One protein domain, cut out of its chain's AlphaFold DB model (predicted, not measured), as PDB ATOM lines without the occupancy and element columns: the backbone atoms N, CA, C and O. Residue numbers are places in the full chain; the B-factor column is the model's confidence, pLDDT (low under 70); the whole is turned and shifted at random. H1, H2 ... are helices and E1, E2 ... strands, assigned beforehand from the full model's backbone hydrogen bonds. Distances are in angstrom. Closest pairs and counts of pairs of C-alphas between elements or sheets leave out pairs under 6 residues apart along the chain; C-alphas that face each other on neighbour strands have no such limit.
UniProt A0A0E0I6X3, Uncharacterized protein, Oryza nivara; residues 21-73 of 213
ATOM      1  N   ASP A  21     247.733 226.422 287.582       40.06
ATOM      2  CA  ASP A  21     248.097 226.731 286.203       40.06
ATOM      3  C   ASP A  21     249.592 227.045 285.998       40.06
ATOM      4  O   ASP A  21     250.140 226.751 284.941       40.06
ATOM      5  N   ALA A  22     250.276 227.616 286.997       40.19
ATOM      6  CA  ALA A  22     251.687 227.986 286.850       40.19
ATOM      7  C   ALA A  22     252.624 226.765 286.779       40.19
ATOM      8  O   ALA A  22     253.608 226.806 286.052       40.19
ATOM      9  N   VAL A  23     252.290 225.670 287.473       43.53
ATOM     10  CA  VAL A  23     253.072 224.418 287.435       43.53
ATOM     11  C   VAL A  23     252.804 223.636 286.145       43.53
ATOM     12  O   VAL A  23     253.675 222.920 285.660       43.53
ATOM     13  N   ARG A  24     251.614 223.792 285.549       47.75
ATOM     14  CA  ARG A  24     251.269 223.145 284.272       47.75
ATOM     15  C   ARG A  24     252.032 223.734 283.088       47.75
ATOM     16  O   ARG A  24     252.433 222.987 282.207       47.75
ATOM     17  N   LYS A  25     252.277 225.047 283.097       50.78
ATOM     18  CA  LYS A  25     252.899 225.742 281.961       50.78
ATOM     19  C   LYS A  25     254.351 225.359 281.715       50.78
ATOM     20  O   LYS A  25     254.692 225.164 280.565       50.78
ATOM     21  N   GLU A  26     255.156 225.176 282.763       50.28
ATOM     22  CA  GLU A  26     256.569 224.773 282.622       50.28
ATOM     23  C   GLU A  26     256.720 223.291 282.216       50.28
ATOM     24  O   GLU A  26     257.725 222.876 281.640       50.28
ATOM     25  N   ARG A  27     255.698 222.472 282.504       51.50
ATOM     26  CA  ARG A  27     255.690 221.035 282.212       51.50
ATOM     27  C   ARG A  27     255.343 220.746 280.753       51.50
ATOM     28  O   ARG A  27     255.990 219.904 280.147       51.50
ATOM     29  N   GLU A  28     254.391 221.487 280.187       53.97
ATOM     30  CA  GLU A  28     253.992 221.371 278.776       53.97
ATOM     31  C   GLU A  28     255.129 221.696 277.793       53.97
ATOM     32  O   GLU A  28     255.092 221.238 276.655       53.97
ATOM     33  N   GLU A  29     256.155 222.444 278.215       57.53
ATOM     34  CA  GLU A  29     257.259 222.857 277.334       57.53
ATOM     35  C   GLU A  29     258.224 221.707 277.005       57.53
ATOM     36  O   GLU A  29     258.812 221.696 275.928       57.53
ATOM     37  N   ASN A  30     258.366 220.736 277.917       59.06
ATOM     38  CA  ASN A  30     259.389 219.681 277.842       59.06
ATOM     39  C   ASN A  30     258.805 218.259 277.781       59.06
ATOM     40  O   ASN A  30     259.552 217.279 277.829       59.06
ATOM     41  N   THR A  31     257.476 218.133 277.728       61.88
ATOM     42  CA  THR A  31     256.789 216.837 277.674       61.88
ATOM     43  C   THR A  31     255.970 216.690 276.411       61.88
ATOM     44  O   THR A  31     255.214 217.587 276.042       61.88
ATOM     45  N   VAL A  32     256.047 215.516 275.800       69.06
ATOM     46  CA  VAL A  32     255.224 215.113 274.666       69.06
ATOM     47  C   VAL A  32     254.147 214.147 275.175       69.06
ATOM     48  O   VAL A  32     254.481 213.169 275.855       69.06
ATOM     49  N   PRO A  33     252.854 214.385 274.882       71.25
ATOM     50  CA  PRO A  33     251.808 213.405 275.155       71.25
ATOM     51  C   PRO A  33     252.115 212.076 274.460       71.25
ATOM     52  O   PRO A  33     252.558 212.069 273.306       71.25
ATOM     53  N   ALA A  34     251.857 210.955 275.134       67.62
ATOM     54  CA  ALA A  34     251.998 209.647 274.509       67.62
ATOM     55  C   ALA A  34     251.030 209.527 273.317       67.62
ATOM     56  O   ALA A  34     249.816 209.684 273.459       67.62
ATOM     57  N   VAL A  35     251.566 209.259 272.124       73.31
ATOM     58  CA  VAL A  35     250.753 209.031 270.925       73.31
ATOM     59  C   VAL A  35     250.395 207.551 270.867       73.31
ATOM     60  O   VAL A  35     251.273 206.702 270.723       73.31
ATOM     61  N   TYR A  36     249.102 207.251 270.949       74.62
ATOM     62  CA  TYR A  36     248.565 205.902 270.799       74.62
ATOM     63  C   TYR A  36     247.506 205.855 269.692       74.62
ATOM     64  O   TYR A  36     246.905 206.870 269.333       74.62
ATOM     65  N   ASP A  37     247.288 204.670 269.121       80.62
ATOM     66  CA  ASP A  37     246.226 204.462 268.142       80.62
ATOM     67  C   ASP A  37     244.869 204.416 268.855       80.62
ATOM     68  O   ASP A  37     244.534 203.442 269.525       80.62
ATOM     69  N   ALA A  38     244.068 205.472 268.702       75.31
ATOM     70  CA  ALA A  38     242.724 205.547 269.276       75.31
ATOM     71  C   ALA A  38     241.763 204.480 268.715       75.31
ATOM     72  O   ALA A  38     240.708 204.234 269.300       75.31
ATOM     73  N   SER A  39     242.107 203.854 267.583       76.75
ATOM     74  CA  SER A  39     241.352 202.743 266.998       76.75
ATOM     75  C   SER A  39     241.805 201.366 267.485       76.75
ATOM     76  O   SER A  39     241.175 200.367 267.133       76.75
ATOM     77  N   ALA A  40     242.844 201.307 268.325       82.31
ATOM     78  CA  ALA A  40     243.262 200.072 268.963       82.31
ATOM     79  C   ALA A  40     242.120 199.500 269.820       82.31
ATOM     80  O   ALA A  40     241.462 200.212 270.594       82.31
ATOM     81  N   ASP A  41     241.897 198.196 269.674       88.88
ATOM     82  CA  ASP A  41     240.938 197.432 270.468       88.88
ATOM     83  C   ASP A  41     241.556 197.109 271.836       88.88
ATOM     84  O   ASP A  41     242.039 196.008 272.091       88.88
ATOM     85  N   ILE A  42     241.634 198.140 272.676       85.62
ATOM     86  CA  ILE A  42     242.136 198.096 274.051       85.62
ATOM     87  C   ILE A  42     241.040 198.549 275.011       85.62
ATOM     88  O   ILE A  42     240.160 199.330 274.638       85.62
ATOM     89  N   GLU A  43     241.096 198.060 276.248       87.19
ATOM     90  CA  GLU A  43     240.101 198.401 277.266       87.19
ATOM     91  C   GLU A  43     240.143 199.901 277.589       87.19
ATOM     92  O   GLU A  43     241.200 200.540 277.548       87.19
ATOM     93  N   ASP A  44     238.984 200.466 277.930       81.56
ATOM     94  CA  ASP A  44     238.845 201.900 278.208       81.56
ATOM     95  C   ASP A  44     239.723 202.352 279.388       81.56
ATOM     96  O   ASP A  44     240.232 203.473 279.386       81.56
ATOM     97  N   ASP A  45     239.990 201.457 280.342       81.06
ATOM     98  CA  ASP A  45     240.898 201.711 281.465       81.06
ATOM     99  C   ASP A  45     242.349 201.912 280.987       81.06
ATOM    100  O   ASP A  45     243.055 202.802 281.471       81.06
ATOM    101  N   TYR A  46     242.787 201.155 279.974       79.12
ATOM    102  CA  TYR A  46     244.108 201.330 279.361       79.12
ATOM    103  C   TYR A  46     244.180 202.591 278.492       79.12
ATOM    104  O   TYR A  46     245.231 203.234 278.439       79.12
ATOM    105  N   ARG A  47     243.073 203.002 277.858       84.38
ATOM    106  CA  ARG A  47     243.001 204.293 277.147       84.38
ATOM    107  C   ARG A  47     243.164 205.463 278.111       84.38
ATOM    108  O   ARG A  47     243.983 206.344 277.866       84.38
ATOM    109  N   LEU A  48     242.454 205.421 279.241       81.81
ATOM    110  CA  LEU A  48     242.550 206.445 280.281       81.81
ATOM    111  C   LEU A  48     243.966 206.533 280.864       81.81
ATOM    112  O   LEU A  48     244.445 207.624 281.168       81.81
ATOM    113  N   PHE A  49     244.659 205.403 281.004       81.25
ATOM    114  CA  PHE A  49     246.064 205.397 281.399       81.25
ATOM    115  C   PHE A  49     246.938 206.159 280.392       81.25
ATOM    116  O   PHE A  49     247.660 207.069 280.792       81.25
ATOM    117  N   LEU A  50     246.838 205.842 279.097       83.50
ATOM    118  CA  LEU A  50     247.673 206.444 278.049       83.50
ATOM    119  C   LEU A  50     247.442 207.952 277.884       83.50
ATOM    120  O   LEU A  50     248.392 208.685 277.624       83.50
ATOM    121  N   GLU A  51     246.215 208.432 278.097       80.62
ATOM    122  CA  GLU A  51     245.899 209.870 278.098       80.62
ATOM    123  C   GLU A  51     246.614 210.651 279.209       80.62
ATOM    124  O   GLU A  51     246.886 211.841 279.060       80.62
ATOM    125  N   ASN A  52     246.929 209.981 280.316       79.88
ATOM    126  CA  ASN A  52     247.551 210.579 281.494       79.88
ATOM    127  C   ASN A  52     249.079 210.385 281.542       79.88
ATOM    128  O   ASN A  52     249.729 210.824 282.499       79.88
ATOM    129  N   VAL A  53     249.661 209.725 280.533       79.19
ATOM    130  CA  VAL A  53     251.109 209.538 280.406       79.19
ATOM    131  C   VAL A  53     251.716 210.699 279.620       79.19
ATOM    132  O   VAL A  53     251.399 210.934 278.453       79.19
ATOM    133  N   LEU A  54     252.659 211.389 280.259       75.38
ATOM    134  CA  LEU A  54     253.518 212.389 279.633       75.38
ATOM    135  C   LEU A  54     254.932 211.826 279.496       75.38
ATOM    136  O   LEU A  54     255.514 211.376 280.483       75.38
ATOM    137  N   VAL A  55     255.494 211.868 278.291       73.50
ATOM    138  CA  VAL A  55     256.862 211.411 278.012       73.50
ATOM    139  C   VAL A  55     257.772 212.632 277.918       73.50
ATOM    140  O   VAL A  55     257.466 213.577 277.197       73.50
ATOM    141  N   TYR A  56     258.875 212.640 278.657       68.94
ATOM    142  CA  TYR A  56     259.893 213.683 278.575       68.94
ATOM    143  C   TYR A  56     260.934 213.330 277.506       68.94
ATOM    144  O   TYR A  56     261.132 212.165 277.160       68.94
ATOM    145  N   GLU A  57     261.634 214.342 276.987       64.25
ATOM    146  CA  GLU A  57     262.685 214.151 275.972       64.25
ATOM    147  C   GLU A  57     263.843 213.254 276.442       64.25
ATOM    148  O   GLU A  57     264.537 212.666 275.617       64.25
ATOM    149  N   ASN A  58     264.047 213.118 277.754       67.31
ATOM    150  CA  ASN A  58     265.085 212.281 278.351       67.31
ATOM    151  C   ASN A  58     264.672 210.808 278.541       67.31
ATOM    152  O   ASN A  58     265.290 210.120 279.343       67.31
ATOM    153  N   GLU A  59     263.641 210.334 277.833       60.44
ATOM    154  CA  GLU A  59     263.077 208.971 277.928       60.44
ATOM    155  C   GLU A  59     262.455 208.621 279.297       60.44
ATOM    156  O   GLU A  59     261.906 207.530 279.471       60.44
ATOM    157  N   ASP A  60     262.439 209.565 280.241       77.25
ATOM    158  CA  ASP A  60     261.626 209.477 281.446       77.25
ATOM    159  C   ASP A  60     260.152 209.687 281.082       77.25
ATOM    160  O   ASP A  60     259.798 210.569 280.298       77.25
ATOM    161  N   PHE A  61     259.251 208.929 281.697       75.50
ATOM    162  CA  PHE A  61     257.816 209.146 281.566       75.50
ATOM    163  C   PHE A  61     257.182 209.372 282.926       75.50
ATOM    164  O   PHE A  61     257.583 208.820 283.949       75.50
ATOM    165  N   VAL A  62     256.174 210.230 282.946       75.00
ATOM    166  CA  VAL A  62     255.489 210.621 284.164       75.00
ATOM    167  C   VAL A  62     254.003 210.392 283.993       75.00
ATOM    168  O   VAL A  62     253.376 210.929 283.084       75.00
ATOM    169  N   LEU A  63     253.455 209.602 284.903       78.19
ATOM    170  CA  LEU A  63     252.040 209.304 285.000       78.19
ATOM    171  C   LEU A  63     251.414 210.218 286.051       78.19
ATOM    172  O   LEU A  63     251.852 210.215 287.203       78.19
ATOM    173  N   GLU A  64     250.390 210.980 285.678       79.25
ATOM    174  CA  GLU A  64     249.587 211.743 286.637       79.25
ATOM    175  C   GLU A  64     248.165 211.186 286.720       79.25
ATOM    176  O   GLU A  64     247.402 211.287 285.769       79.25
ATOM    177  N   TYR A  65     247.780 210.628 287.867       71.19
ATOM    178  CA  TYR A  65     246.431 210.099 288.086       71.19
ATOM    179  C   TYR A  65     245.880 210.583 289.426       71.19
ATOM    180  O   TYR A  65     246.552 210.479 290.451       71.19
ATOM    181  N   GLU A  66     244.672 211.158 289.429       74.56
ATOM    182  CA  GLU A  66     244.039 211.758 290.621       74.56
ATOM    183  C   GLU A  66     244.933 212.777 291.367       74.56
ATOM    184  O   GLU A  66     244.900 212.891 292.592       74.56
ATOM    185  N   GLY A  67     245.771 213.522 290.636       69.06
ATOM    186  CA  GLY A  67     246.723 214.477 291.217       69.06
ATOM    187  C   GLY A  67     247.947 213.835 291.883       69.06
ATOM    188  O   GLY A  67     248.744 214.542 292.500       69.06
ATOM    189  N   LYS A  68     248.123 212.513 291.762       71.12
ATOM    190  CA  LYS A  68     249.352 211.802 292.131       71.12
ATOM    191  C   LYS A  68     250.253 211.707 290.913       71.12
ATOM    192  O   LYS A  68     249.800 211.301 289.850       71.12
ATOM    193  N   VAL A  69     251.525 212.043 291.084       74.56
ATOM    194  CA  VAL A  69     252.524 212.044 290.014       74.56
ATOM    195  C   VAL A  69     253.526 210.921 290.271       74.56
ATOM    196  O   VAL A  69     254.183 210.915 291.311       74.56
ATOM    197  N   VAL A  70     253.652 209.985 289.333       77.19
ATOM    198  CA  VAL A  70     254.621 208.881 289.373       77.19
ATOM    199  C   VAL A  70     255.611 209.062 288.230       77.19
ATOM    200  O   VAL A  70     255.202 209.112 287.075       77.19
ATOM    201  N   ARG A  71     256.902 209.184 288.546       79.38
ATOM    202  CA  ARG A  71     257.979 209.334 287.559       79.38
ATOM    203  C   ARG A  71     258.682 207.996 287.360       79.38
ATOM    204  O   ARG A  71     259.036 207.346 288.341       79.38
ATOM    205  N   TYR A  72     258.885 207.622 286.109       68.56
ATOM    206  CA  TYR A  72     259.598 206.429 285.686       68.56
ATOM    207  C   TYR A  72     260.723 206.844 284.744       68.56
ATOM    208  O   TYR A  72     260.530 207.724 283.912       68.56
ATOM    209  N   GLY A  73     261.877 206.199 284.871       67.94
ATOM    210  CA  GLY A  73     263.102 206.680 284.240       67.94
ATOM    211  C   GLY A  73     263.889 207.592 285.181       67.94
ATOM    212  O   GLY A  73     263.343 208.197 286.108       67.94
TER     213      GLY A  73
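This is residues 21 to 73 of the 213 residues of an uncharacterized protein of Oryza nivara (UniProt A0A0E0I6X3). A small, twisted antiparallel sheet of four short strands forms the body, and a short helix lies toward each end of the long axis. H2 only grazes the sheet, while residues 21 to 26 of H1 and residues 39 to 46 stick out. The printed part has 53 residues, in the order H1 E1 H2 E2 E3 E4; the sheet's order is E1 E2 E3 E4, and the class is mixed, helices and strands. It is only just compact, close to loose, with a radius of gyration of the C-alphas of 11.9 A, and only just elongated, spanning 35 by 23 by 20 A.

Inner strands E2, residues 53 to 56, and E3, residues 61 to 65, form a hairpin, with N 62 and O 54 2.8 A apart. E3 and edge strand E4, residues 68 to 72, form another, with N 63 and O 70 2.8 A apart. E2, E3 and E4 make a meander, each strand the antiparallel neighbour of the one before. Edge strand E1, residues 31 to 33, is antiparallel to E2 at 143 degrees, with N 32 and O 55 2.8 A apart. H2, residues 44 to 51, only grazes the sheet with residues 48 to 51; its closest C-alphas to E1 are Glu 51 and Pro 33, 7.5 A apart. H1, residues 21 to 28, is only just not on the sheet, with 4 pairs of C-alphas within 10 A, and is apart from H2. Every O i to N i+4 pair is within hydrogen-bond range in H2, and 2 of 4 in H1.

H1 begins at C-alpha 21 (248.097, 226.731, 286.203) and is 10.9 A long; H2 is 10.6 A. E1 is 6.6 A and E2 9.9 A; E3 and E4 are 13.2 A each, E4 ending at C-alpha 72 (259.598, 206.429, 285.686).

The C-alphas farthest apart, of Ala 22 and Asp 41, are 36.3 A apart. The printed part has no cut and no long link. Its mean pLDDT is 70.8, and 47 in H1.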